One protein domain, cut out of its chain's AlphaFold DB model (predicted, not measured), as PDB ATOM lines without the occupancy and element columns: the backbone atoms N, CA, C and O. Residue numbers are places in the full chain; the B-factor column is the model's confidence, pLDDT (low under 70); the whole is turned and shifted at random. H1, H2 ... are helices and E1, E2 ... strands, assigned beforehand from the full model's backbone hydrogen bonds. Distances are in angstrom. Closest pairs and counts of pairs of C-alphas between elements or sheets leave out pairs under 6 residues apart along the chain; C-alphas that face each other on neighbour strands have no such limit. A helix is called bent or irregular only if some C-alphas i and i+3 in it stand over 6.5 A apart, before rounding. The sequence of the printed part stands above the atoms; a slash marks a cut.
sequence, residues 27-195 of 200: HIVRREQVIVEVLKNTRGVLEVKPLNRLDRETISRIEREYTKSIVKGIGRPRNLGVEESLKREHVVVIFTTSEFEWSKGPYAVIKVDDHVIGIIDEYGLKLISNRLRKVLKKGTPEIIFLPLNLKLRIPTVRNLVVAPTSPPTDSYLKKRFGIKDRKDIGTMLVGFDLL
ATOM      1  N   HIS A  27     235.067 239.588 189.810       42.53
ATOM      2  CA  HIS A  27     234.562 239.539 191.196       42.53
ATOM      3  C   HIS A  27     233.377 240.480 191.410       42.53
ATOM      4  O   HIS A  27     233.398 241.635 190.991       42.53
ATOM      5  N   ILE A  28     232.348 239.995 192.113       44.00
ATOM      6  CA  ILE A  28     231.300 240.826 192.718       44.00
ATOM      7  C   ILE A  28     231.987 241.695 193.784       44.00
ATOM      8  O   ILE A  28     231.989 241.375 194.971       44.00
ATOM      9  N   VAL A  29     232.644 242.775 193.363       53.12
ATOM     10  CA  VAL A  29     233.181 243.785 194.274       53.12
ATOM     11  C   VAL A  29     231.972 244.448 194.919       53.12
ATOM     12  O   VAL A  29     231.162 245.092 194.242       53.12
ATOM     13  N   ARG A  30     231.796 244.252 196.230       66.31
ATOM     14  CA  ARG A  30     230.730 244.936 196.970       66.31
ATOM     15  C   ARG A  30     230.951 246.438 196.818       66.31
ATOM     16  O   ARG A  30     232.070 246.916 196.966       66.31
ATOM     17  N   ARG A  31     229.897 247.201 196.524       68.81
ATOM     18  CA  ARG A  31     229.984 248.651 196.244       68.81
ATOM     19  C   ARG A  31     230.670 249.443 197.367       68.81
ATOM     20  O   ARG A  31     231.350 250.425 197.089       68.81
ATOM     21  N   GLU A  32     230.559 248.968 198.606       73.25
ATOM     22  CA  GLU A  32     231.283 249.487 199.775       73.25
ATOM     23  C   GLU A  32     232.817 249.423 199.629       73.25
ATOM     24  O   GLU A  32     233.528 250.315 200.087       73.25
ATOM     25  N   GLN A  33     233.351 248.406 198.949       78.06
ATOM     26  CA  GLN A  33     234.792 248.245 198.745       78.06
ATOM     27  C   GLN A  33     235.334 249.279 197.759       78.06
ATOM     28  O   GLN A  33     236.462 249.734 197.922       78.06
ATOM     29  N   VAL A  34     234.522 249.704 196.784       79.94
ATOM     30  CA  VAL A  34     234.919 250.717 195.794       79.94
ATOM     31  C   VAL A  34     235.241 252.045 196.475       79.94
ATOM     32  O   VAL A  34     236.292 252.621 196.217       79.94
ATOM     33  N   ILE A  35     234.382 252.527 197.376       83.62
ATOM     34  CA  ILE A  35     234.643 253.779 198.100       83.62
ATOM     35  C   ILE A  35     235.833 253.651 199.049       83.62
ATOM     36  O   ILE A  35     236.655 254.562 199.101       83.62
ATOM     37  N   VAL A  36     235.967 252.528 199.760       87.00
ATOM     38  CA  VAL A  36     237.130 252.288 200.623       87.00
ATOM     39  C   VAL A  36     238.422 252.348 199.809       87.00
ATOM     40  O   VAL A  36     239.380 252.980 200.247       87.00
ATOM     41  N   GLU A  37     238.441 251.757 198.617       87.06
ATOM     42  CA  GLU A  37     239.606 251.775 197.732       87.06
ATOM     43  C   GLU A  37     239.901 253.182 197.196       87.06
ATOM     44  O   GLU A  37     241.045 253.631 197.231       87.06
ATOM     45  N   VAL A  38     238.879 253.930 196.766       87.94
ATOM     46  CA  VAL A  38     239.049 255.327 196.329       87.94
ATOM     47  C   VAL A  38     239.616 256.192 197.460       87.94
ATOM     48  O   VAL A  38     240.547 256.968 197.236       87.94
ATOM     49  N   LEU A  39     239.097 256.043 198.681       89.62
ATOM     50  CA  LEU A  39     239.589 256.773 199.850       89.62
ATOM     51  C   LEU A  39     241.038 256.386 200.173       89.62
ATOM     52  O   LEU A  39     241.860 257.272 200.371       89.62
ATOM     53  N   LYS A  40     241.385 255.093 200.153       91.12
ATOM     54  CA  LYS A  40     242.763 254.621 200.382       91.12
ATOM     55  C   LYS A  40     243.769 255.167 199.370       91.12
ATOM     56  O   LYS A  40     244.901 255.442 199.738       91.12
ATOM     57  N   ASN A  41     243.362 255.334 198.113       90.50
ATOM     58  CA  ASN A  41     244.221 255.881 197.058       90.50
ATOM     59  C   ASN A  41     244.267 257.423 197.050       90.50
ATOM     60  O   ASN A  41     244.898 258.020 196.178       90.50
ATOM     61  N   THR A  42     243.598 258.088 197.997       90.44
ATOM     62  CA  THR A  42     243.662 259.546 198.137       90.44
ATOM     63  C   THR A  42     244.964 259.945 198.828       90.44
ATOM     64  O   THR A  42     245.331 259.389 199.863       90.44
ATOM     65  N   ARG A  43     245.673 260.934 198.270       92.12
ATOM     66  CA  ARG A  43     246.934 261.427 198.840       92.12
ATOM     67  C   ARG A  43     246.748 261.846 200.301       92.12
ATOM     68  O   ARG A  43     245.798 262.548 200.637       92.12
ATOM     69  N   GLY A  44     247.674 261.413 201.152       94.06
ATOM     70  CA  GLY A  44     247.645 261.701 202.582       94.06
ATOM     71  C   GLY A  44     246.678 260.833 203.387       94.06
ATOM     72  O   GLY A  44     246.644 260.972 204.604       94.06
ATOM     73  N   VAL A  45     245.922 259.916 202.773       95.12
ATOM     74  CA  VAL A  45     245.189 258.883 203.519       95.12
ATOM     75  C   VAL A  45     246.150 257.754 203.876       95.12
ATOM     76  O   VAL A  45     246.774 257.147 203.012       95.12
ATOM     77  N   LEU A  46     246.275 257.488 205.174       95.50
ATOM     78  CA  LEU A  46     247.089 256.411 205.727       95.50
ATOM     79  C   LEU A  46     246.315 255.092 205.732       95.50
ATOM     80  O   LEU A  46     246.824 254.060 205.306       95.50
ATOM     81  N   GLU A  47     245.084 255.119 206.243       95.62
ATOM     82  CA  GLU A  47     244.272 253.919 206.392       95.62
ATOM     83  C   GLU A  47     242.777 254.245 206.411       95.62
ATOM     84  O   GLU A  47     242.366 255.332 206.814       95.62
ATOM     85  N   VAL A  48     241.958 253.282 205.986       95.75
ATOM     86  CA  VAL A  48     240.493 253.367 205.982       95.75
ATOM     87  C   VAL A  48     239.936 252.116 206.649       95.75
ATOM     88  O   VAL A  48     240.267 251.000 206.232       95.75
ATOM     89  N   LYS A  49     239.088 252.284 207.667       95.94
ATOM     90  CA  LYS A  49     238.447 251.172 208.386       95.94
ATOM     91  C   LYS A  49     236.929 251.359 208.446       95.94
ATOM     92  O   LYS A  49     236.477 252.439 208.824       95.94
ATOM     93  N   PRO A  50     236.128 250.331 208.119       94.94
ATOM     94  CA  PRO A  50     234.692 250.378 208.360       94.94
ATOM     95  C   PRO A  50     234.399 250.392 209.861       94.94
ATOM     96  O   PRO A  50     235.069 249.710 210.637       94.94
ATOM     97  N   LEU A  51     233.384 251.159 210.254       96.44
ATOM     98  CA  LEU A  51     232.902 251.225 211.628       96.44
ATOM     99  C   LEU A  51     231.671 250.343 211.801       96.44
ATOM    100  O   LEU A  51     230.653 250.516 211.115       96.44
ATOM    101  N   ASN A  52     231.753 249.424 212.759       95.12
ATOM    102  CA  ASN A  52     230.615 248.604 213.146       95.12
ATOM    103  C   ASN A  52     229.669 249.380 214.082       95.12
ATOM    104  O   ASN A  52     229.939 250.512 214.489       95.12
ATOM    105  N   ARG A  53     228.544 248.759 214.442       96.38
ATOM    106  CA  ARG A  53     227.538 249.368 215.320       96.38
ATOM    107  C   ARG A  53     228.096 249.789 216.688       96.38
ATOM    108  O   ARG A  53     227.811 250.899 217.125       96.38
ATOM    109  N   LEU A  54     228.907 248.947 217.330       97.81
ATOM    110  CA  LEU A  54     229.503 249.244 218.639       97.81
ATOM    111  C   LEU A  54     230.489 250.416 218.566       97.81
ATOM    112  O   LEU A  54     230.520 251.252 219.472       97.81
ATOM    113  N   ASP A  55     231.266 250.506 217.481       98.19
ATOM    114  CA  ASP A  55     232.160 251.641 217.250       98.19
ATOM    115  C   ASP A  55     231.329 252.935 217.138       98.19
ATOM    116  O   ASP A  55     231.611 253.916 217.827       98.19
ATOM    117  N   ARG A  56     230.243 252.923 216.347       98.44
ATOM    118  CA  ARG A  56     229.340 254.079 216.165       98.44
ATOM    119  C   ARG A  56     228.674 254.519 217.473       98.44
ATOM    120  O   ARG A  56     228.647 255.712 217.778       98.44
ATOM    121  N   GLU A  57     228.165 253.575 218.265       98.50
ATOM    122  CA  GLU A  57     227.555 253.844 219.576       98.50
ATOM    123  C   GLU A  57     228.575 254.442 220.558       98.50
ATOM    124  O   GLU A  57     228.277 255.406 221.271       98.50
ATOM    125  N   THR A  58     229.807 253.925 220.548       98.62
ATOM    126  CA  THR A  58     230.896 254.431 221.389       98.62
ATOM    127  C   THR A  58     231.287 255.852 221.002       98.62
ATOM    128  O   THR A  58     231.378 256.708 221.882       98.62
ATOM    129  N   ILE A  59     231.447 256.136 219.707       98.69
ATOM    130  CA  ILE A  59     231.762 257.482 219.210       98.69
ATOM    131  C   ILE A  59     230.643 258.463 219.567       98.69
ATOM    132  O   ILE A  59     230.920 259.523 220.121       98.69
ATOM    133  N   SER A  60     229.377 258.095 219.338       98.38
ATOM    134  CA  SER A  60     228.223 258.926 219.715       98.38
ATOM    135  C   SER A  60     228.239 259.290 221.203       98.38
ATOM    136  O   SER A  60     227.957 260.429 221.578       98.38
ATOM    137  N   ARG A  61     228.595 258.335 222.072       98.62
ATOM    138  CA  ARG A  61     228.742 258.585 223.509       98.62
ATOM    139  C   ARG A  61     229.906 259.525 223.812       98.62
ATOM    140  O   ARG A  61     229.715 260.449 224.593       98.62
ATOM    141  N   ILE A  62     231.072 259.310 223.206       98.50
ATOM    142  CA  ILE A  62     232.254 260.160 223.408       98.50
ATOM    143  C   ILE A  62     231.963 261.608 222.994       98.50
ATOM    144  O   ILE A  62     232.210 262.518 223.782       98.50
ATOM    145  N   GLU A  63     231.387 261.826 221.811       98.00
ATOM    146  CA  GLU A  63     231.047 263.168 221.316       98.00
ATOM    147  C   GLU A  63     230.031 263.871 222.228       98.00
ATOM    148  O   GLU A  63     230.215 265.031 222.590       98.00
ATOM    149  N   ARG A  64     228.996 263.154 222.685       97.50
ATOM    150  CA  ARG A  64     227.990 263.698 223.611       97.50
ATOM    151  C   ARG A  64     228.577 264.088 224.965       97.50
ATOM    152  O   ARG A  64     228.167 265.096 225.538       97.50
ATOM    153  N   GLU A  65     229.516 263.306 225.492       97.75
ATOM    154  CA  GLU A  65     230.238 263.689 226.708       97.75
ATOM    155  C   GLU A  65     231.149 264.897 226.454       97.75
ATOM    156  O   GLU A  65     231.193 265.821 227.269       97.75
ATOM    157  N   TYR A  66     231.805 264.958 225.293       96.44
ATOM    158  CA  TYR A  66     232.661 266.082 224.922       96.44
ATOM    159  C   TYR A  66     231.888 267.406 224.829       96.44
ATOM    160  O   TYR A  66     232.400 268.437 225.269       96.44
ATOM    161  N   THR A  67     230.624 267.385 224.390       95.56
ATOM    162  CA  THR A  67     229.738 268.566 224.369       95.56
ATOM    163  C   THR A  67     229.505 269.207 225.736       95.56
ATOM    164  O   THR A  67     229.215 270.400 225.820       95.56
ATOM    165  N   LYS A  68     229.685 268.472 226.836       94.62
ATOM    166  CA  LYS A  68     229.548 269.034 228.191       94.62
ATOM    167  C   LYS A  68     230.752 269.892 228.601       94.62
ATOM    168  O   LYS A  68     230.660 270.647 229.568       94.62
ATOM    169  N   SER A  69     231.863 269.794 227.872       92.69
ATOM    170  CA  SER A  69     233.123 270.472 228.184       92.69
ATOM    171  C   SER A  69     233.158 271.897 227.632       92.69
ATOM    172  O   SER A  69     232.546 272.191 226.611       92.69
ATOM    173  N   ILE A  70     233.933 272.781 228.267       90.94
ATOM    174  CA  ILE A  70     234.281 274.088 227.692       90.94
ATOM    175  C   ILE A  70     235.641 273.970 227.015       90.94
ATOM    176  O   ILE A  70     236.662 273.761 227.669       90.94
ATOM    177  N   VAL A  71     235.669 274.114 225.692       87.50
ATOM    178  CA  VAL A  71     236.905 273.988 224.916       87.50
ATOM    179  C   VAL A  71     237.592 275.343 224.827       87.50
ATOM    180  O   VAL A  71     237.016 276.312 224.334       87.50
ATOM    181  N   LYS A  72     238.842 275.404 225.305       82.25
ATOM    182  CA  LYS A  72     239.722 276.588 225.248       82.25
ATOM    183  C   LYS A  72     239.097 277.876 225.818       82.25
ATOM    184  O   LYS A  72     239.419 278.965 225.362       82.25
ATOM    185  N   GLY A  73     238.179 277.756 226.780       84.88
ATOM    186  CA  GLY A  73     237.462 278.904 227.354       84.88
ATOM    187  C   GLY A  73     236.475 279.591 226.401       84.88
ATOM    188  O   GLY A  73     235.966 280.655 226.734       84.88
ATOM    189  N   ILE A  74     236.209 279.012 225.224       84.81
ATOM    190  CA  ILE A  74     235.366 279.620 224.187       84.81
ATOM    191  C   ILE A  74     233.914 279.175 224.344       84.81
ATOM    192  O   ILE A  74     233.020 280.011 224.433       84.81
ATOM    193  N   GLY A  75     233.667 277.864 224.357       91.06
ATOM    194  CA  GLY A  75     232.305 277.348 224.322       91.06
ATOM    195  C   GLY A  75     232.209 275.830 224.349       91.06
ATOM    196  O   GLY A  75     233.225 275.124 224.342       91.06
ATOM    197  N   ARG A  76     230.967 275.343 224.386       95.81
ATOM    198  CA  ARG A  76     230.635 273.915 224.342       95.81
ATOM    199  C   ARG A  76     230.713 273.396 222.904       95.81
ATOM    200  O   ARG A  76     230.063 273.976 222.036       95.81
ATOM    201  N   PRO A  77     231.502 272.350 222.610       97.06
ATOM    202  CA  PRO A  77     231.639 271.846 221.252       97.06
ATOM    203  C   PRO A  77     230.443 270.971 220.871       97.06
ATOM    204  O   PRO A  77     229.994 270.133 221.649       97.06
ATOM    205  N   ARG A  78     229.965 271.089 219.639       97.19
ATOM    206  CA  ARG A  78     229.003 270.156 219.056       97.19
ATOM    207  C   ARG A  78     229.407 269.849 217.626       97.19
ATOM    208  O   ARG A  78     229.565 270.763 216.819       97.19
ATOM    209  N   ASN A  79     229.598 268.574 217.315       97.50
ATOM    210  CA  ASN A  79     230.101 268.150 216.016       97.50
ATOM    211  C   ASN A  79     228.975 267.608 215.137       97.50
ATOM    212  O   ASN A  79     228.735 266.403 215.084       97.50
ATOM    213  N   LEU A  80     228.292 268.515 214.432       97.12
ATOM    214  CA  LEU A  80     227.201 268.148 213.526       97.12
ATOM    215  C   LEU A  80     227.692 267.256 212.390       97.12
ATOM    216  O   LEU A  80     226.967 266.367 211.962       97.12
ATOM    217  N   GLY A  81     228.931 267.456 211.933       96.75
ATOM    218  CA  GLY A  81     229.553 266.575 210.954       96.75
ATOM    219  C   GLY A  81     229.582 265.121 211.424       96.75
ATOM    220  O   GLY A  81     229.150 264.228 210.698       96.75
ATOM    221  N   VAL A  82     230.065 264.869 212.643       98.06
ATOM    222  CA  VAL A  82     230.114 263.509 213.197       98.06
ATOM    223  C   VAL A  82     228.709 262.967 213.460       98.06
ATOM    224  O   VAL A  82     228.434 261.826 213.091       98.06
ATOM    225  N   GLU A  83     227.807 263.773 214.032       97.88
ATOM    226  CA  GLU A  83     226.403 263.388 214.245       97.88
ATOM    227  C   GLU A  83     225.736 262.930 212.939       97.88
ATOM    228  O   GLU A  83     225.079 261.890 212.914       97.88
ATOM    229  N   GLU A  84     225.928 263.673 211.848       97.50
ATOM    230  CA  GLU A  84     225.355 263.362 210.539       97.50
ATOM    231  C   GLU A  84     226.027 262.175 209.847       97.50
ATOM    232  O   GLU A  84     225.333 261.376 209.214       97.50
ATOM    233  N   SER A  85     227.346 262.017 209.991       97.31
ATOM    234  CA  SER A  85     228.076 260.859 209.463       97.31
ATOM    235  C   SER A  85     227.595 259.557 210.097       97.31
ATOM    236  O   SER A  85     227.384 258.578 209.389       97.31
ATOM    237  N   LEU A  86     227.377 259.531 211.415       98.00
ATOM    238  CA  LEU A  86     226.969 258.316 212.133       98.00
ATOM    239  C   LEU A  86     225.561 257.818 211.766       98.00
ATOM    240  O   LEU A  86     225.271 256.640 211.979       98.00
ATOM    241  N   LYS A  87     224.708 258.690 211.213       96.81
ATOM    242  CA  LYS A  87     223.346 258.356 210.760       96.81
ATOM    243  C   LYS A  87     223.306 257.651 209.403       96.81
ATOM    244  O   LYS A  87     222.250 257.152 209.027       96.81
ATOM    245  N   ARG A  88     224.415 257.641 208.659       95.69
ATOM    246  CA  ARG A  88     224.474 257.065 207.309       95.69
ATOM    247  C   ARG A  88     224.517 255.543 207.348       95.69
ATOM    248  O   ARG A  88     224.943 254.943 208.342       95.69
ATOM    249  N   GLU A  89     224.092 254.921 206.253       93.81
ATOM    250  CA  GLU A  89     224.067 253.465 206.089       93.81
ATOM    251  C   GLU A  89     225.461 252.877 206.364       93.81
ATOM    252  O   GLU A  89     225.671 252.065 207.280       93.81
ATOM    253  N   HIS A  90     226.458 253.400 205.655       93.75
ATOM    254  CA  HIS A  90     227.850 253.024 205.797       93.75
ATOM    255  C   HIS A  90     228.653 254.157 206.423       93.75
ATOM    256  O   HIS A  90     228.508 255.326 206.076       93.75
ATOM    257  N   VAL A  91     229.543 253.792 207.346       96.00
ATOM    258  CA  VAL A  91     230.459 254.735 207.985       96.00
ATOM    259  C   VAL A  91     231.835 254.106 208.031       96.00
ATOM    260  O   VAL A  91     232.000 252.976 208.497       96.00
ATOM    261  N   VAL A  92     232.823 254.849 207.556       96.25
ATOM    262  CA  VAL A  92     234.235 254.498 207.677       96.25
ATOM    263  C   VAL A  92     234.954 255.596 208.454       96.25
ATOM    264  O   VAL A  92     234.585 256.768 208.378       96.25
ATOM    265  N   VAL A  93     235.987 255.225 209.199       97.50
ATOM    266  CA  VAL A  93     237.016 256.168 209.640       97.50
ATOM    267  C   VAL A  93     238.118 256.188 208.591       97.50
ATOM    268  O   VAL A  93     238.499 255.136 208.068       97.50
ATOM    269  N   ILE A  94     238.648 257.374 208.308       96.31
ATOM    270  CA  ILE A  94     239.917 257.522 207.603       96.31
ATOM    271  C   ILE A  94     240.947 258.151 208.543       96.31
ATOM    272  O   ILE A  94     240.640 259.070 209.307       96.31
ATOM    273  N   PHE A  95     242.164 257.625 208.482       96.88
ATOM    274  CA  PHE A  95     243.343 258.146 209.159       96.88
ATOM    275  C   PHE A  95     244.170 258.902 208.132       96.88
ATOM    276  O   PHE A  95     244.431 258.372 207.051       96.88
ATOM    277  N   THR A  96     244.582 260.125 208.446       95.25
ATOM    278  CA  THR A  96     245.262 261.005 207.489       95.25
ATOM    279  C   THR A  96     246.590 261.509 208.016       95.25
ATOM    280  O   THR A  96     246.719 261.751 209.210       95.25
ATOM    281  N   THR A  97     247.556 261.711 207.127       95.38
ATOM    282  CA  THR A  97     248.837 262.369 207.405       95.38
ATOM    283  C   THR A  97     248.755 263.873 207.122       95.38
ATOM    284  O   THR A  97     247.736 264.379 206.646       95.38
ATOM    285  N   SER A  98     249.852 264.595 207.358       91.81
ATOM    286  CA  SER A  98     249.999 266.014 207.003       91.81
ATOM    287  C   SER A  98     249.942 266.306 205.498       91.81
ATOM    288  O   SER A  98     249.802 267.465 205.119       91.81
ATOM    289  N   GLU A  99     250.036 265.289 204.637       93.25
ATOM    290  CA  GLU A  99     249.879 265.448 203.185       93.25
ATOM    291  C   GLU A  99     248.416 265.502 202.734       93.25
ATOM    292  O   GLU A  99     248.144 265.726 201.554       93.25
ATOM    293  N   PHE A 100     247.469 265.253 203.640       91.62
ATOM    294  CA  PHE A 100     246.057 265.284 203.301       91.62
ATOM    295  C   PHE A 100     245.569 266.724 203.131       91.62
ATOM    296  O   PHE A 100     245.626 267.539 204.055       91.62
ATOM    297  N   GLU A 101     245.048 267.032 201.946       87.06
ATOM    298  CA  GLU A 101     244.498 268.348 201.636       87.06
ATOM    299  C   GLU A 101     243.054 268.475 202.130       87.06
ATOM    300  O   GLU A 101     242.121 267.879 201.585       87.06
ATOM    301  N   TRP A 102     242.859 269.306 203.152       81.69
ATOM    302  CA  TRP A 102     241.533 269.637 203.662       81.69
ATOM    303  C   TRP A 102     240.776 270.539 202.681       81.69
ATOM    304  O   TRP A 102     241.334 271.449 202.063       81.69
ATOM    305  N   SER A 103     239.469 270.309 202.554       83.38
ATOM    306  CA  SER A 103     238.577 271.259 201.887       83.38
ATOM    307  C   SER A 103     238.636 272.610 202.590       83.38
ATOM    308  O   SER A 103     238.766 272.630 203.805       83.38
ATOM    309  N   LYS A 104     238.488 273.720 201.863       86.50
ATOM    310  CA  LYS A 104     238.393 275.049 202.490       86.50
ATOM    311  C   LYS A 104     237.168 275.144 203.405       86.50
ATOM    312  O   LYS A 104     236.186 274.430 203.185       86.50
ATOM    313  N   GLY A 105     237.253 276.007 204.416       83.50
ATOM    314  CA  GLY A 105     236.207 276.201 205.414       83.50
ATOM    315  C   GLY A 105     234.910 276.816 204.861       83.50
ATOM    316  O   GLY A 105     234.771 277.028 203.653       83.50
ATOM    317  N   PRO A 106     233.943 277.122 205.745       90.88
ATOM    318  CA  PRO A 106     234.070 277.131 207.207       90.88
ATOM    319  C   PRO A 106     234.090 275.728 207.832       90.88
ATOM    320  O   PRO A 106     233.354 274.840 207.416       90.88
ATOM    321  N   TYR A 107     234.910 275.545 208.869       93.06
ATOM    322  CA  TYR A 107     234.997 274.305 209.653       93.06
ATOM    323  C   TYR A 107     234.073 274.315 210.861       93.06
ATOM    324  O   TYR A 107     233.521 273.282 211.235       93.06
ATOM    325  N   ALA A 108     233.912 275.479 211.489       94.94
ATOM    326  CA  ALA A 108     233.001 275.640 212.604       94.94
ATOM    327  C   ALA A 108     232.445 277.061 212.685       94.94
ATOM    328  O   ALA A 108     233.061 278.020 212.218       94.94
ATOM    329  N   VAL A 109     231.296 277.194 213.337       95.19
ATOM    330  CA  VAL A 109     230.721 278.483 213.730       95.19
ATOM    331  C   VAL A 109     230.602 278.551 215.242       95.19
ATOM    332  O   VAL A 109     230.307 277.557 215.898       95.19
ATOM    333  N   ILE A 110     230.835 279.729 215.804       94.44
ATOM    334  CA  ILE A 110     230.615 280.003 217.219       94.44
ATOM    335  C   ILE A 110     229.328 280.800 217.324       94.44
ATOM    336  O   ILE A 110     229.201 281.842 216.674       94.44
ATOM    337  N   LYS A 111     228.386 280.336 218.141       92.94
ATOM    338  CA  LYS A 111     227.094 280.995 218.324       92.94
ATOM    339  C   LYS A 111     226.680 281.069 219.788       92.94
ATOM    340  O   LYS A 111     227.126 280.266 220.598       92.94
ATOM    341  N   VAL A 112     225.815 282.023 220.108       91.50
ATOM    342  CA  VAL A 112     225.016 282.033 221.343       91.50
ATOM    343  C   VAL A 112     223.561 282.102 220.902       91.50
ATOM    344  O   VAL A 112     223.199 283.009 220.145       91.50
ATOM    345  N   ASP A 113     222.755 281.132 221.322       86.94
ATOM    346  CA  ASP A 113     221.416 280.887 220.779       86.94
ATOM    347  C   ASP A 113     221.466 280.795 219.236       86.94
ATOM    348  O   ASP A 113     222.191 279.966 218.670       86.94
ATOM    349  N   ASP A 114     220.757 281.690 218.544       86.38
ATOM    350  CA  ASP A 114     220.717 281.783 217.080       86.38
ATOM    351  C   ASP A 114     221.684 282.828 216.493       86.38
ATOM    352  O   ASP A 114     221.689 283.083 215.289       86.38
ATOM    353  N   HIS A 115     222.527 283.455 217.319       89.75
ATOM    354  CA  HIS A 115     223.435 284.514 216.876       89.75
ATOM    355  C   HIS A 115     224.842 283.968 216.643       89.75
ATOM    356  O   HIS A 115     225.549 283.642 217.597       89.75
ATOM    357  N   VAL A 116     225.285 283.939 215.384       91.88
ATOM    358  CA  VAL A 116     226.680 283.631 215.036       91.88
ATOM    359  C   VAL A 116     227.578 284.805 215.433       91.88
ATOM    360  O   VAL A 116     227.366 285.942 215.013       91.88
ATOM    361  N   ILE A 117     228.592 284.522 216.247       92.06
ATOM    362  CA  ILE A 117     229.559 285.495 216.780       92.06
ATOM    363  C   ILE A 117     230.994 285.229 216.328       92.06
ATOM    364  O   ILE A 117     231.879 286.052 216.570       92.06
ATOM    365  N   GLY A 118     231.243 284.103 215.665       92.56
ATOM    366  CA  GLY A 118     232.541 283.802 215.087       92.56
ATOM    367  C   GLY A 118     232.502 282.640 214.108       92.56
ATOM    368  O   GLY A 118     231.563 281.846 214.099       92.56
ATOM    369  N   ILE A 119     233.536 282.553 213.282       94.38
ATOM    370  CA  ILE A 119     233.737 281.506 212.281       94.38
ATOM    371  C   ILE A 119     235.165 280.985 212.431       94.38
ATOM    372  O   ILE A 119     236.085 281.761 212.682       94.38
ATOM    373  N   ILE A 120     235.343 279.676 212.293       92.81
ATOM    374  CA  ILE A 120     236.646 279.022 212.218       92.81
ATOM    375  C   ILE A 120     236.787 278.449 210.810       92.81
ATOM    376  O   ILE A 120     235.957 277.645 210.384       92.81
ATOM    377  N   ASP A 121     237.830 278.858 210.100       92.88
ATOM    378  CA  ASP A 121     238.180 278.378 208.762       92.88
ATOM    379  C   ASP A 121     239.686 278.068 208.666       92.88
ATOM    380  O   ASP A 121     240.367 277.944 209.690       92.88
ATOM    381  N   GLU A 122     240.225 277.905 207.454       90.25
ATOM    382  CA  GLU A 122     241.651 277.634 207.230       90.25
ATOM    383  C   GLU A 122     242.594 278.731 207.751       90.25
ATOM    384  O   GLU A 122     243.772 278.460 207.976       90.25
ATOM    385  N   TYR A 123     242.089 279.945 207.989       91.69
ATOM    386  CA  TYR A 123     242.848 281.072 208.532       91.69
ATOM    387  C   TYR A 123     242.688 281.214 210.053       91.69
ATOM    388  O   TYR A 123     243.228 282.145 210.650       91.69
ATOM    389  N   GLY A 124     241.957 280.298 210.694       90.75
ATOM    390  CA  GLY A 124     241.709 280.299 212.130       90.75
ATOM    391  C   GLY A 124     240.405 280.992 212.522       90.75
ATOM    392  O   GLY A 124     239.430 281.015 211.773       90.75
ATOM    393  N   LEU A 125     240.362 281.501 213.754       91.31
ATOM    394  CA  LEU A 125     239.164 282.090 214.350       91.31
ATOM    395  C   LEU A 125     238.985 283.556 213.931       91.31
ATOM    396  O   LEU A 125     239.820 284.403 214.235       91.31
ATOM    397  N   LYS A 126     237.833 283.867 213.336       91.88
ATOM    398  CA  LYS A 126     237.372 285.222 213.012       91.88
ATOM    399  C   LYS A 126     236.159 285.568 213.872       91.88
ATOM    400  O   LYS A 126     235.129 284.906 213.779       91.88
ATOM    401  N   LEU A 127     236.274 286.600 214.709       89.25
ATOM    402  CA  LEU A 127     235.181 287.080 215.563       89.25
ATOM    403  C   LEU A 127     234.386 288.202 214.883       89.25
ATOM    404  O   LEU A 127     234.957 289.096 214.262       89.25
ATOM    405  N   ILE A 128     233.065 288.188 215.057       86.19
ATOM    406  CA  ILE A 128     232.146 289.185 214.496       86.19
ATOM    407  C   ILE A 128     231.918 290.281 215.548       86.19
ATOM    408  O   ILE A 128     231.171 290.112 216.511       86.19
ATOM    409  N   SER A 129     232.623 291.404 215.399       68.62
ATOM    410  CA  SER A 129     232.895 292.368 216.481       68.62
ATOM    411  C   SER A 129     231.707 293.207 216.954       68.62
ATOM    412  O   SER A 129     231.647 293.593 218.124       68.62
ATOM    413  N   ASN A 130     230.743 293.487 216.081       70.12
ATOM    414  CA  ASN A 130     229.756 294.546 216.303       70.12
ATOM    415  C   ASN A 130     228.797 294.304 217.491       70.12
ATOM    416  O   ASN A 130     228.184 295.260 217.969       70.12
ATOM    417  N   ARG A 131     228.654 293.065 217.998       67.19
ATOM    418  CA  ARG A 131     227.708 292.740 219.092       67.19
ATOM    419  C   ARG A 131     228.193 291.711 220.124       67.19
ATOM    420  O   ARG A 131     227.408 291.345 220.998       67.19
ATOM    421  N   LEU A 132     229.468 291.309 220.108       78.50
ATOM    422  CA  LEU A 132     230.019 290.242 220.970       78.50
ATOM    423  C   LEU A 132     229.633 290.368 222.447       78.50
ATOM    424  O   LEU A 132     229.019 289.460 222.990       78.50
ATOM    425  N   ARG A 133     229.915 291.506 223.100       78.75
ATOM    426  CA  ARG A 133     229.626 291.663 224.541       78.75
ATOM    427  C   ARG A 133     228.141 291.537 224.876       78.75
ATOM    428  O   ARG A 133     227.805 291.027 225.936       78.75
ATOM    429  N   LYS A 134     227.251 292.032 224.010       80.00
ATOM    430  CA  LYS A 134     225.799 291.947 224.233       80.00
ATOM    431  C   LYS A 134     225.301 290.516 224.048       80.00
ATOM    432  O   LYS A 134     224.425 290.090 224.785       80.00
ATOM    433  N   VAL A 135     225.865 289.794 223.083       80.56
ATOM    434  CA  VAL A 135     225.490 288.412 222.775       80.56
ATOM    435  C   VAL A 135     226.038 287.439 223.824       80.56
ATOM    436  O   VAL A 135     225.287 286.615 224.319       80.56
ATOM    437  N   LEU A 136     227.290 287.600 224.266       81.75
ATOM    438  CA  LEU A 136     227.903 286.762 225.310       81.75
ATOM    439  C   LEU A 136     227.207 286.871 226.676       81.75
ATOM    440  O   LEU A 136     227.268 285.941 227.468       81.75
ATOM    441  N   LYS A 137     226.515 287.984 226.958       84.44
ATOM    442  CA  LYS A 137     225.680 288.115 228.165       84.44
ATOM    443  C   LYS A 137     224.430 287.231 228.142       84.44
ATOM    444  O   LYS A 137     223.831 287.041 229.193       84.44
ATOM    445  N   LYS A 138     224.010 286.742 226.969       83.44
ATOM    446  CA  LYS A 138     222.800 285.923 226.821       83.44
ATOM    447  C   LYS A 138     223.023 284.462 227.201       83.44
ATOM    448  O   LYS A 138     222.072 283.795 227.585       83.44
ATOM    449  N   GLY A 139     224.261 283.975 227.134       85.56
ATOM    450  CA  GLY A 139     224.559 282.588 227.459       85.56
ATOM    451  C   GLY A 139     225.966 282.159 227.072       85.56
ATOM    452  O   GLY A 139     226.748 282.913 226.489       85.56
ATOM    453  N   THR A 140     226.274 280.910 227.407       89.19
ATOM    454  CA  THR A 140     227.539 280.263 227.059       89.19
ATOM    455  C   THR A 140     227.574 279.951 225.561       89.19
ATOM    456  O   THR A 140     226.638 279.323 225.069       89.19
ATOM    457  N   PRO A 141     228.644 280.314 224.834       93.12
ATOM    458  CA  PRO A 141     228.756 279.984 223.422       93.12
ATOM    459  C   PRO A 141     228.792 278.481 223.146       93.12
ATOM    460  O   PRO A 141     229.358 277.694 223.908       93.12
ATOM    461  N   GLU A 142     228.266 278.107 221.989       95.25
ATOM    462  CA  GLU A 142     228.449 276.804 221.364       95.25
ATOM    463  C   GLU A 142     229.410 276.927 220.178       95.25
ATOM    464  O   GLU A 142     229.342 277.883 219.404       95.25
ATOM    465  N   ILE A 143     230.291 275.941 220.023       95.94
ATOM    466  CA  ILE A 143     231.181 275.785 218.870       95.94
ATOM    467  C   ILE A 143     230.625 274.643 218.024       95.94
ATOM    468  O   ILE A 143     230.751 273.474 218.385       95.94
ATOM    469  N   ILE A 144     230.006 274.980 216.902       96.94
ATOM    470  CA  ILE A 144     229.344 274.033 216.012       96.94
ATOM    471  C   ILE A 144     230.306 273.649 214.890       96.94
ATOM    472  O   ILE A 144     230.527 274.449 213.983       96.94
ATOM    473  N   PHE A 145     230.868 272.441 214.940       96.00
ATOM    474  CA  PHE A 145     231.677 271.890 213.850       96.00
ATOM    475  C   PHE A 145     230.770 271.369 212.734       96.00
ATOM    476  O   PHE A 145     229.830 270.606 212.981       96.00
ATOM    477  N   LEU A 146     231.048 271.813 211.513       95.38
ATOM    478  CA  LEU A 146     230.233 271.562 210.331       95.38
ATOM    479  C   LEU A 146     230.739 270.332 209.560       95.38
ATOM    480  O   LEU A 146     231.934 270.028 209.606       95.38
ATOM    481  N   PRO A 147     229.859 269.642 208.812       93.75
ATOM    482  CA  PRO A 147     230.290 268.726 207.764       93.75
ATOM    483  C   PRO A 147     231.255 269.399 206.781       93.75
ATOM    484  O   PRO A 147     231.042 270.537 206.362       93.75
ATOM    485  N   LEU A 148     232.283 268.666 206.372       90.06
ATOM    486  CA  LEU A 148     233.220 269.072 205.336       90.06
ATOM    487  C   LEU A 148     232.779 268.562 203.966       90.06
ATOM    488  O   LEU A 148     232.263 267.452 203.821       90.06
ATOM    489  N   ASN A 149     233.070 269.358 202.942       76.38
ATOM    490  CA  ASN A 149     232.847 268.986 201.553       76.38
ATOM    491  C   ASN A 149     234.138 268.426 200.957       76.38
ATOM    492  O   ASN A 149     234.990 269.190 200.501       76.38
ATOM    493  N   LEU A 150     234.287 267.101 200.891       73.12
ATOM    494  CA  LEU A 150     235.364 266.529 200.082       73.12
ATOM    495  C   LEU A 150     235.099 266.825 198.605       73.12
ATOM    496  O   LEU A 150     234.022 266.543 198.082       73.12
ATOM    497  N   LYS A 151     236.119 267.320 197.897       70.12
ATOM    498  CA  LYS A 151     236.113 267.444 196.428       70.12
ATOM    499  C   LYS A 151     236.277 266.077 195.747       70.12
ATOM    500  O   LYS A 151     237.011 265.941 194.773       70.12
ATOM    501  N   LEU A 152     235.629 265.048 196.283       71.69
ATOM    502  CA  LEU A 152     235.707 263.678 195.810       71.69
ATOM    503  C   LEU A 152     234.321 263.266 195.326       71.69
ATOM    504  O   LEU A 152     233.387 263.130 196.113       71.69
ATOM    505  N   ARG A 153     234.179 263.079 194.014       72.44
ATOM    506  CA  ARG A 153     232.933 262.594 193.422       72.44
ATOM    507  C   ARG A 153     233.032 261.086 193.237       72.44
ATOM    508  O   ARG A 153     233.810 260.624 192.409       72.44
ATOM    509  N   ILE A 154     232.235 260.338 193.994       79.19
ATOM    510  CA  ILE A 154     232.156 258.876 193.897       79.19
ATOM    511  C   ILE A 154     230.805 258.527 193.264       79.19
ATOM    512  O   ILE A 154     229.782 258.671 193.930       79.19
ATOM    513  N   PRO A 155     230.760 258.096 191.987       75.44
ATOM    514  CA  PRO A 155     229.506 257.936 191.247       75.44
ATOM    515  C   PRO A 155     228.493 256.967 191.860       75.44
ATOM    516  O   PRO A 155     227.326 257.038 191.513       75.44
ATOM    517  N   THR A 156     228.922 256.051 192.728       82.50
ATOM    518  CA  THR A 156     228.076 255.010 193.335       82.50
ATOM    519  C   THR A 156     227.520 255.392 194.707       82.50
ATOM    520  O   THR A 156     226.891 254.558 195.360       82.50
ATOM    521  N   VAL A 157     227.783 256.617 195.163       86.81
ATOM    522  CA  VAL A 157     227.529 257.079 196.526       86.81
ATOM    523  C   VAL A 157     226.663 258.334 196.500       86.81
ATOM    524  O   VAL A 157     226.888 259.242 195.700       86.81
ATOM    525  N   ARG A 158     225.700 258.406 197.416       89.69
ATOM    526  CA  ARG A 158     224.941 259.620 197.732       89.69
ATOM    527  C   ARG A 158     225.128 259.973 199.201       89.69
ATOM    528  O   ARG A 158     225.685 259.186 199.966       89.69
ATOM    529  N   ASN A 159     224.629 261.146 199.596       90.94
ATOM    530  CA  ASN A 159     224.526 261.493 201.011       90.94
ATOM    531  C   ASN A 159     225.885 261.416 201.740       90.94
ATOM    532  O   ASN A 159     225.949 261.017 202.900       90.94
ATOM    533  N   LEU A 160     226.967 261.789 201.047       91.44
ATOM    534  CA  LEU A 160     228.319 261.790 201.595       91.44
ATOM    535  C   LEU A 160     228.454 262.899 202.645       91.44
ATOM    536  O   LEU A 160     228.208 264.068 202.354       91.44
ATOM    537  N   VAL A 161     228.882 262.526 203.845       93.25
ATOM    538  CA  VAL A 161     229.198 263.431 204.952       93.25
ATOM    539  C   VAL A 161     230.595 263.115 205.427       93.25
ATOM    540  O   VAL A 161     230.952 261.953 205.613       93.25
ATOM    541  N   VAL A 162     231.395 264.154 205.611       93.38
ATOM    542  CA  VAL A 162     232.775 264.026 206.061       93.38
ATOM    543  C   VAL A 162     232.946 264.920 207.267       93.38
ATOM    544  O   VAL A 162     232.470 266.053 207.267       93.38
ATOM    545  N   ALA A 163     233.591 264.421 208.312       95.19
ATOM    546  CA  ALA A 163     233.714 265.178 209.544       95.19
ATOM    547  C   ALA A 163     234.994 264.834 210.302       95.19
ATOM    548  O   ALA A 163     235.171 263.667 210.666       95.19
ATOM    549  N   PRO A 164     235.866 265.818 210.590       94.25
ATOM    550  CA  PRO A 164     236.960 265.606 211.522       94.25
ATOM    551  C   PRO A 164     236.377 265.259 212.891       94.25
ATOM    552  O   PRO A 164     235.354 265.812 213.309       94.25
ATOM    553  N   THR A 165     237.005 264.323 213.585       96.00
ATOM    554  CA  THR A 165     236.530 263.881 214.897       96.00
ATOM    555  C   THR A 165     237.029 264.801 216.004       96.00
ATOM    556  O   THR A 165     238.035 265.498 215.854       96.00
ATOM    557  N   SER A 166     236.354 264.788 217.155       96.31
ATOM    558  CA  SER A 166     236.878 265.459 218.347       96.31
ATOM    559  C   SER A 166     238.171 264.788 218.855       96.31
ATOM    560  O   SER A 166     238.391 263.605 218.579       96.31
ATOM    561  N   PRO A 167     239.017 265.488 219.641       95.69
ATOM    562  CA  PRO A 167     240.211 264.893 220.246       95.69
ATOM    563  C   PRO A 167     239.977 263.570 221.004       95.69
ATOM    564  O   PRO A 167     240.732 262.628 220.772       95.69
ATOM    565  N   PRO A 168     238.951 263.420 221.872       97.19
ATOM    566  CA  PRO A 168     238.733 262.141 222.549       97.19
ATOM    567  C   PRO A 168     238.300 261.023 221.587       97.19
ATOM    568  O   PRO A 168     238.685 259.868 221.785       97.19
ATOM    569  N   THR A 169     237.540 261.344 220.535       98.06
ATOM    570  CA  THR A 169     237.171 260.375 219.493       98.06
ATOM    571  C   THR A 169     238.388 259.956 218.666       98.06
ATOM    572  O   THR A 169     238.539 258.769 218.378       98.06
ATOM    573  N   ASP A 170     239.286 260.890 218.344       97.94
ATOM    574  CA  ASP A 170     240.550 260.614 217.650       97.94
ATOM    575  C   ASP A 170     241.417 259.625 218.441       97.94
ATOM    576  O   ASP A 170     241.795 258.571 217.919       97.94
ATOM    577  N   SER A 171     241.636 259.888 219.734       97.31
ATOM    578  CA  SER A 171     242.378 258.978 220.613       97.31
ATOM    579  C   SER A 171     241.720 257.597 220.718       97.31
ATOM    580  O   SER A 171     242.413 256.575 220.685       97.31
ATOM    581  N   TYR A 172     240.386 257.537 220.819       98.00
ATOM    582  CA  TYR A 172     239.647 256.272 220.838       98.00
ATOM    583  C   TYR A 172     239.852 255.469 219.548       98.00
ATOM    584  O   TYR A 172     240.201 254.289 219.621       98.00
ATOM    585  N   LEU A 173     239.674 256.095 218.382       98.31
ATOM    586  CA  LEU A 173     239.784 255.435 217.078       98.31
ATOM    587  C   LEU A 173     241.203 254.929 216.821       98.31
ATOM    588  O   LEU A 173     241.380 253.778 216.417       98.31
ATOM    589  N   LYS A 174     242.222 255.742 217.120       97.75
ATOM    590  CA  LYS A 174     243.625 255.331 216.996       97.75
ATOM    591  C   LYS A 174     243.925 254.104 217.852       97.75
ATOM    592  O   LYS A 174     244.424 253.106 217.336       97.75
ATOM    593  N   LYS A 175     243.518 254.117 219.127       97.44
ATOM    594  CA  LYS A 175     243.671 252.966 220.030       97.44
ATOM    595  C   LYS A 175     242.907 251.736 219.531       97.44
ATOM    596  O   LYS A 175     243.459 250.639 219.518       97.44
ATOM    597  N   ARG A 176     241.651 251.910 219.109       97.31
ATOM    598  CA  ARG A 176     240.764 250.837 218.633       97.31
ATOM    599  C   ARG A 176     241.335 250.083 217.432       97.31
ATOM    600  O   ARG A 176     241.116 248.873 217.332       97.31
ATOM    601  N   PHE A 177     242.027 250.787 216.539       96.94
ATOM    602  CA  PHE A 177     242.568 250.238 215.295       96.94
ATOM    603  C   PHE A 177     244.093 250.054 215.301       96.94
ATOM    604  O   PHE A 177     244.657 249.710 214.268       96.94
ATOM    605  N   GLY A 178     244.758 250.231 216.448       96.44
ATOM    606  CA  GLY A 178     246.204 250.017 216.574       96.44
ATOM    607  C   GLY A 178     247.061 251.056 215.844       96.44
ATOM    608  O   GLY A 178     248.222 250.791 215.540       96.44
ATOM    609  N   ILE A 179     246.510 252.238 215.562       95.94
ATOM    610  CA  ILE A 179     247.242 253.340 214.936       95.94
ATOM    611  C   ILE A 179     248.058 254.057 216.007       95.94
ATOM    612  O   ILE A 179     247.540 254.421 217.064       95.94
ATOM    613  N   LYS A 180     249.347 254.278 215.730       91.50
ATOM    614  CA  LYS A 180     250.233 255.002 216.644       91.50
ATOM    615  C   LYS A 180     249.698 256.415 216.861       91.50
ATOM    616  O   LYS A 180     249.500 257.154 215.897       91.50
ATOM    617  N   ASP A 181     249.515 256.800 218.119       89.00
ATOM    618  CA  ASP A 181     249.042 258.141 218.439       89.00
ATOM    619  C   ASP A 181     250.159 259.166 218.228       89.00
ATOM    620  O   ASP A 181     251.064 259.332 219.049       89.00
ATOM    621  N   ARG A 182     250.136 259.800 217.056       90.94
ATOM    622  CA  ARG A 182     251.044 260.877 216.680       90.94
ATOM    623  C   ARG A 182     250.244 262.109 216.276       90.94
ATOM    624  O   ARG A 182     249.153 261.996 215.721       90.94
ATOM    625  N   LYS A 183     250.819 263.291 216.516       87.06
ATOM    626  CA  LYS A 183     250.186 264.586 216.214       87.06
ATOM    627  C   LYS A 183     250.016 264.856 214.716       87.06
ATOM    628  O   LYS A 183     249.153 265.642 214.351       87.06
ATOM    629  N   ASP A 184     250.835 264.235 213.869       90.88
ATOM    630  CA  ASP A 184     250.750 264.324 212.406       90.88
ATOM    631  C   ASP A 184     249.646 263.436 211.814       90.88
ATOM    632  O   ASP A 184     249.348 263.560 210.628       90.88
ATOM    633  N   ILE A 185     249.055 262.549 212.625       94.56
ATOM    634  CA  ILE A 185     247.967 261.669 212.211       94.56
ATOM    635  C   ILE A 185     246.647 262.230 212.733       94.56
ATOM    636  O   ILE A 185     246.431 262.304 213.945       94.56
ATOM    637  N   GLY A 186     245.764 262.589 211.807       94.75
ATOM    638  CA  GLY A 186     244.383 262.972 212.085       94.75
ATOM    639  C   GLY A 186     243.404 261.835 211.812       94.75
ATOM    640  O   GLY A 186     243.729 260.865 211.120       94.75
ATOM    641  N   THR A 187     242.187 261.977 212.327       96.62
ATOM    642  CA  THR A 187     241.064 261.089 212.022       96.62
ATOM    643  C   THR A 187     239.838 261.879 211.586       96.62
ATOM    644  O   THR A 187     239.560 262.985 212.060       96.62
ATOM    645  N   MET A 188     239.091 261.306 210.646       95.56
ATOM    646  CA  MET A 188     237.783 261.818 210.257       95.56
ATOM    647  C   MET A 188     236.833 260.674 209.925       95.56
ATOM    648  O   MET A 188     237.250 259.597 209.492       95.56
ATOM    649  N   LEU A 189     235.543 260.915 210.127       97.06
ATOM    650  CA  LEU A 189     234.490 260.007 209.705       97.06
ATOM    651  C   LEU A 189     234.020 260.366 208.308       97.06
ATOM    652  O   LEU A 189     233.875 261.543 207.978       97.06
ATOM    653  N   VAL A 190     233.717 259.334 207.533       95.00
ATOM    654  CA  VAL A 190     233.051 259.439 206.243       95.00
ATOM    655  C   VAL A 190     231.800 258.571 206.304       95.00
ATOM    656  O   VAL A 190     231.887 257.342 206.298       95.00
ATOM    657  N   GLY A 191     230.643 259.218 206.422       94.88
ATOM    658  CA  GLY A 191     229.333 258.582 206.346       94.88
ATOM    659  C   GLY A 191     228.762 258.706 204.937       94.88
ATOM    660  O   GLY A 191     228.887 259.759 204.314       94.88
ATOM    661  N   PHE A 192     228.135 257.654 204.424       93.19
ATOM    662  CA  PHE A 192     227.542 257.660 203.093       93.19
ATOM    663  C   PHE A 192     226.479 256.575 202.907       93.19
ATOM    664  O   PHE A 192     226.481 255.564 203.612       93.19
ATOM    665  N   ASP A 193     225.632 256.764 201.895       91.88
ATOM    666  CA  ASP A 193     224.647 255.771 201.466       91.88
ATOM    667  C   ASP A 193     224.952 255.329 200.029       91.88
ATOM    668  O   ASP A 193     225.486 256.098 199.214       91.88
ATOM    669  N   LEU A 194     224.605 254.089 199.690       88.62
ATOM    670  CA  LEU A 194     224.767 253.592 198.326       88.62
ATOM    671  C   LEU A 194     223.604 254.056 197.434       88.62
ATOM    672  O   LEU A 194     222.470 254.248 197.876       88.62
ATOM    673  N   LEU A 195     223.888 254.270 196.146       85.06
ATOM    674  CA  LEU A 195     222.830 254.426 195.146       85.06
ATOM    675  C   LEU A 195     222.218 253.055 194.848       85.06
ATOM    676  O   LEU A 195     222.922 252.151 194.384       85.06
TER     677      LEU A 195
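What this domain is: This is residues 27 to 195 of the 200 residues of an uncharacterized protein of Thermoprotei archaeon (UniProt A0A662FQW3). Two strongly twisted sheets follow one another along a rod-like domain. At one end the five-stranded sheet E2 E7 E4 E5 E6 has H4 at its far end; toward the other end the four-stranded sheet E1 E3 E9 E8 has H3 and H5 over one face and H1 over the other, with H2 side by side with H5. The printed part has 169 residues, with five named helices and nine named strands in the order H1 E1 H2 E2 H3 E3 E4 E5 E6 H4 E7 E8 H5 E9; the class is mixed, helices and strands. The five-stranded sheet is mixed and the other antiparallel. The whole is compact by its radius of gyration of the C-alphas, 17.0 A, with spans of 63 by 30 by 28 A.

Where its parts are: Begin with the larger sheet: E2 is residues 76 to 79, E7 142 to 145, E4 108 to 112, E5 115 to 121 and E6 124 to 127; H4 is 129 to 136. In the other sheet find E1 at residues 45 to 50, E3 at 90 to 96, E9 at 186 to 194 and E8 at 157 to 164. E9 runs 25.7 A, from C-alpha 186 at (244.383, 262.972, 212.085) to C-alpha 194 at (224.767, 253.592, 198.326). H1 is residues 31 to 40, from C-alpha 31 at (229.984, 248.651, 196.244); H2, 53 to 66, is 19.9 A long; H3 is 80 to 86 and H5 167 to 177.

How they stand to each other: Look first at E2 and E7, parallel, with N 78 and O 143 at 2.8 A. E7 and E4 are antiparallel (N 109 and O 144, 2.9 A). E4, E5 and E6 form a meander, each strand the antiparallel neighbour of the one before, in two hairpins: N 110 and O 118 are 2.8 A apart, N 126 and O 119 2.8 A. H4 is on this sheet at a height of 8.7 A; it is irregular, with C-alphas 130 and 133 8.7 A apart. H2 only grazes the sheet with residues 63 to 66. In the other sheet look at N 49 and O 93 of E1 and E3, 2.9 A, N 190 and O 92 of E9 and E3, 2.8 A, and N 161 and O 191 of E8 and E9, 2.8 A. It is in three layers, helices on both faces: H3 and H5 on one, H1 on the other. H3 has a height of 6.9 A; the C-alphas of Ser 85 and Gly 191, its closest to E9, are 4.1 A apart. H5 runs across E3 at 82 degrees on the local plane. H2 touches H5 at a shallow tilt of 24 degrees, opposite ways, closest at C-alphas Ile 59 and Thr 169, 6.1 A; with residues 56 to 60 alone it only just touches H3, with 3 pairs of C-alphas within 8 A, the closest Arg 56 and Leu 86, 6.3 A. Every O i to N i+4 pair is within hydrogen-bond range in H2, H3 and H5, but 5 of 6 in H1 and 2 of 4 in H4.

The domain as a whole: The C-alphas farthest apart, His 27 and Lys 134, are 62.6 A apart. The printed part has no cut; the links E3 to E4 and E7 to E8 are long. Mean pLDDT of the printed part is 90.2; residues 27 to 31, 129 and 131 are under 70.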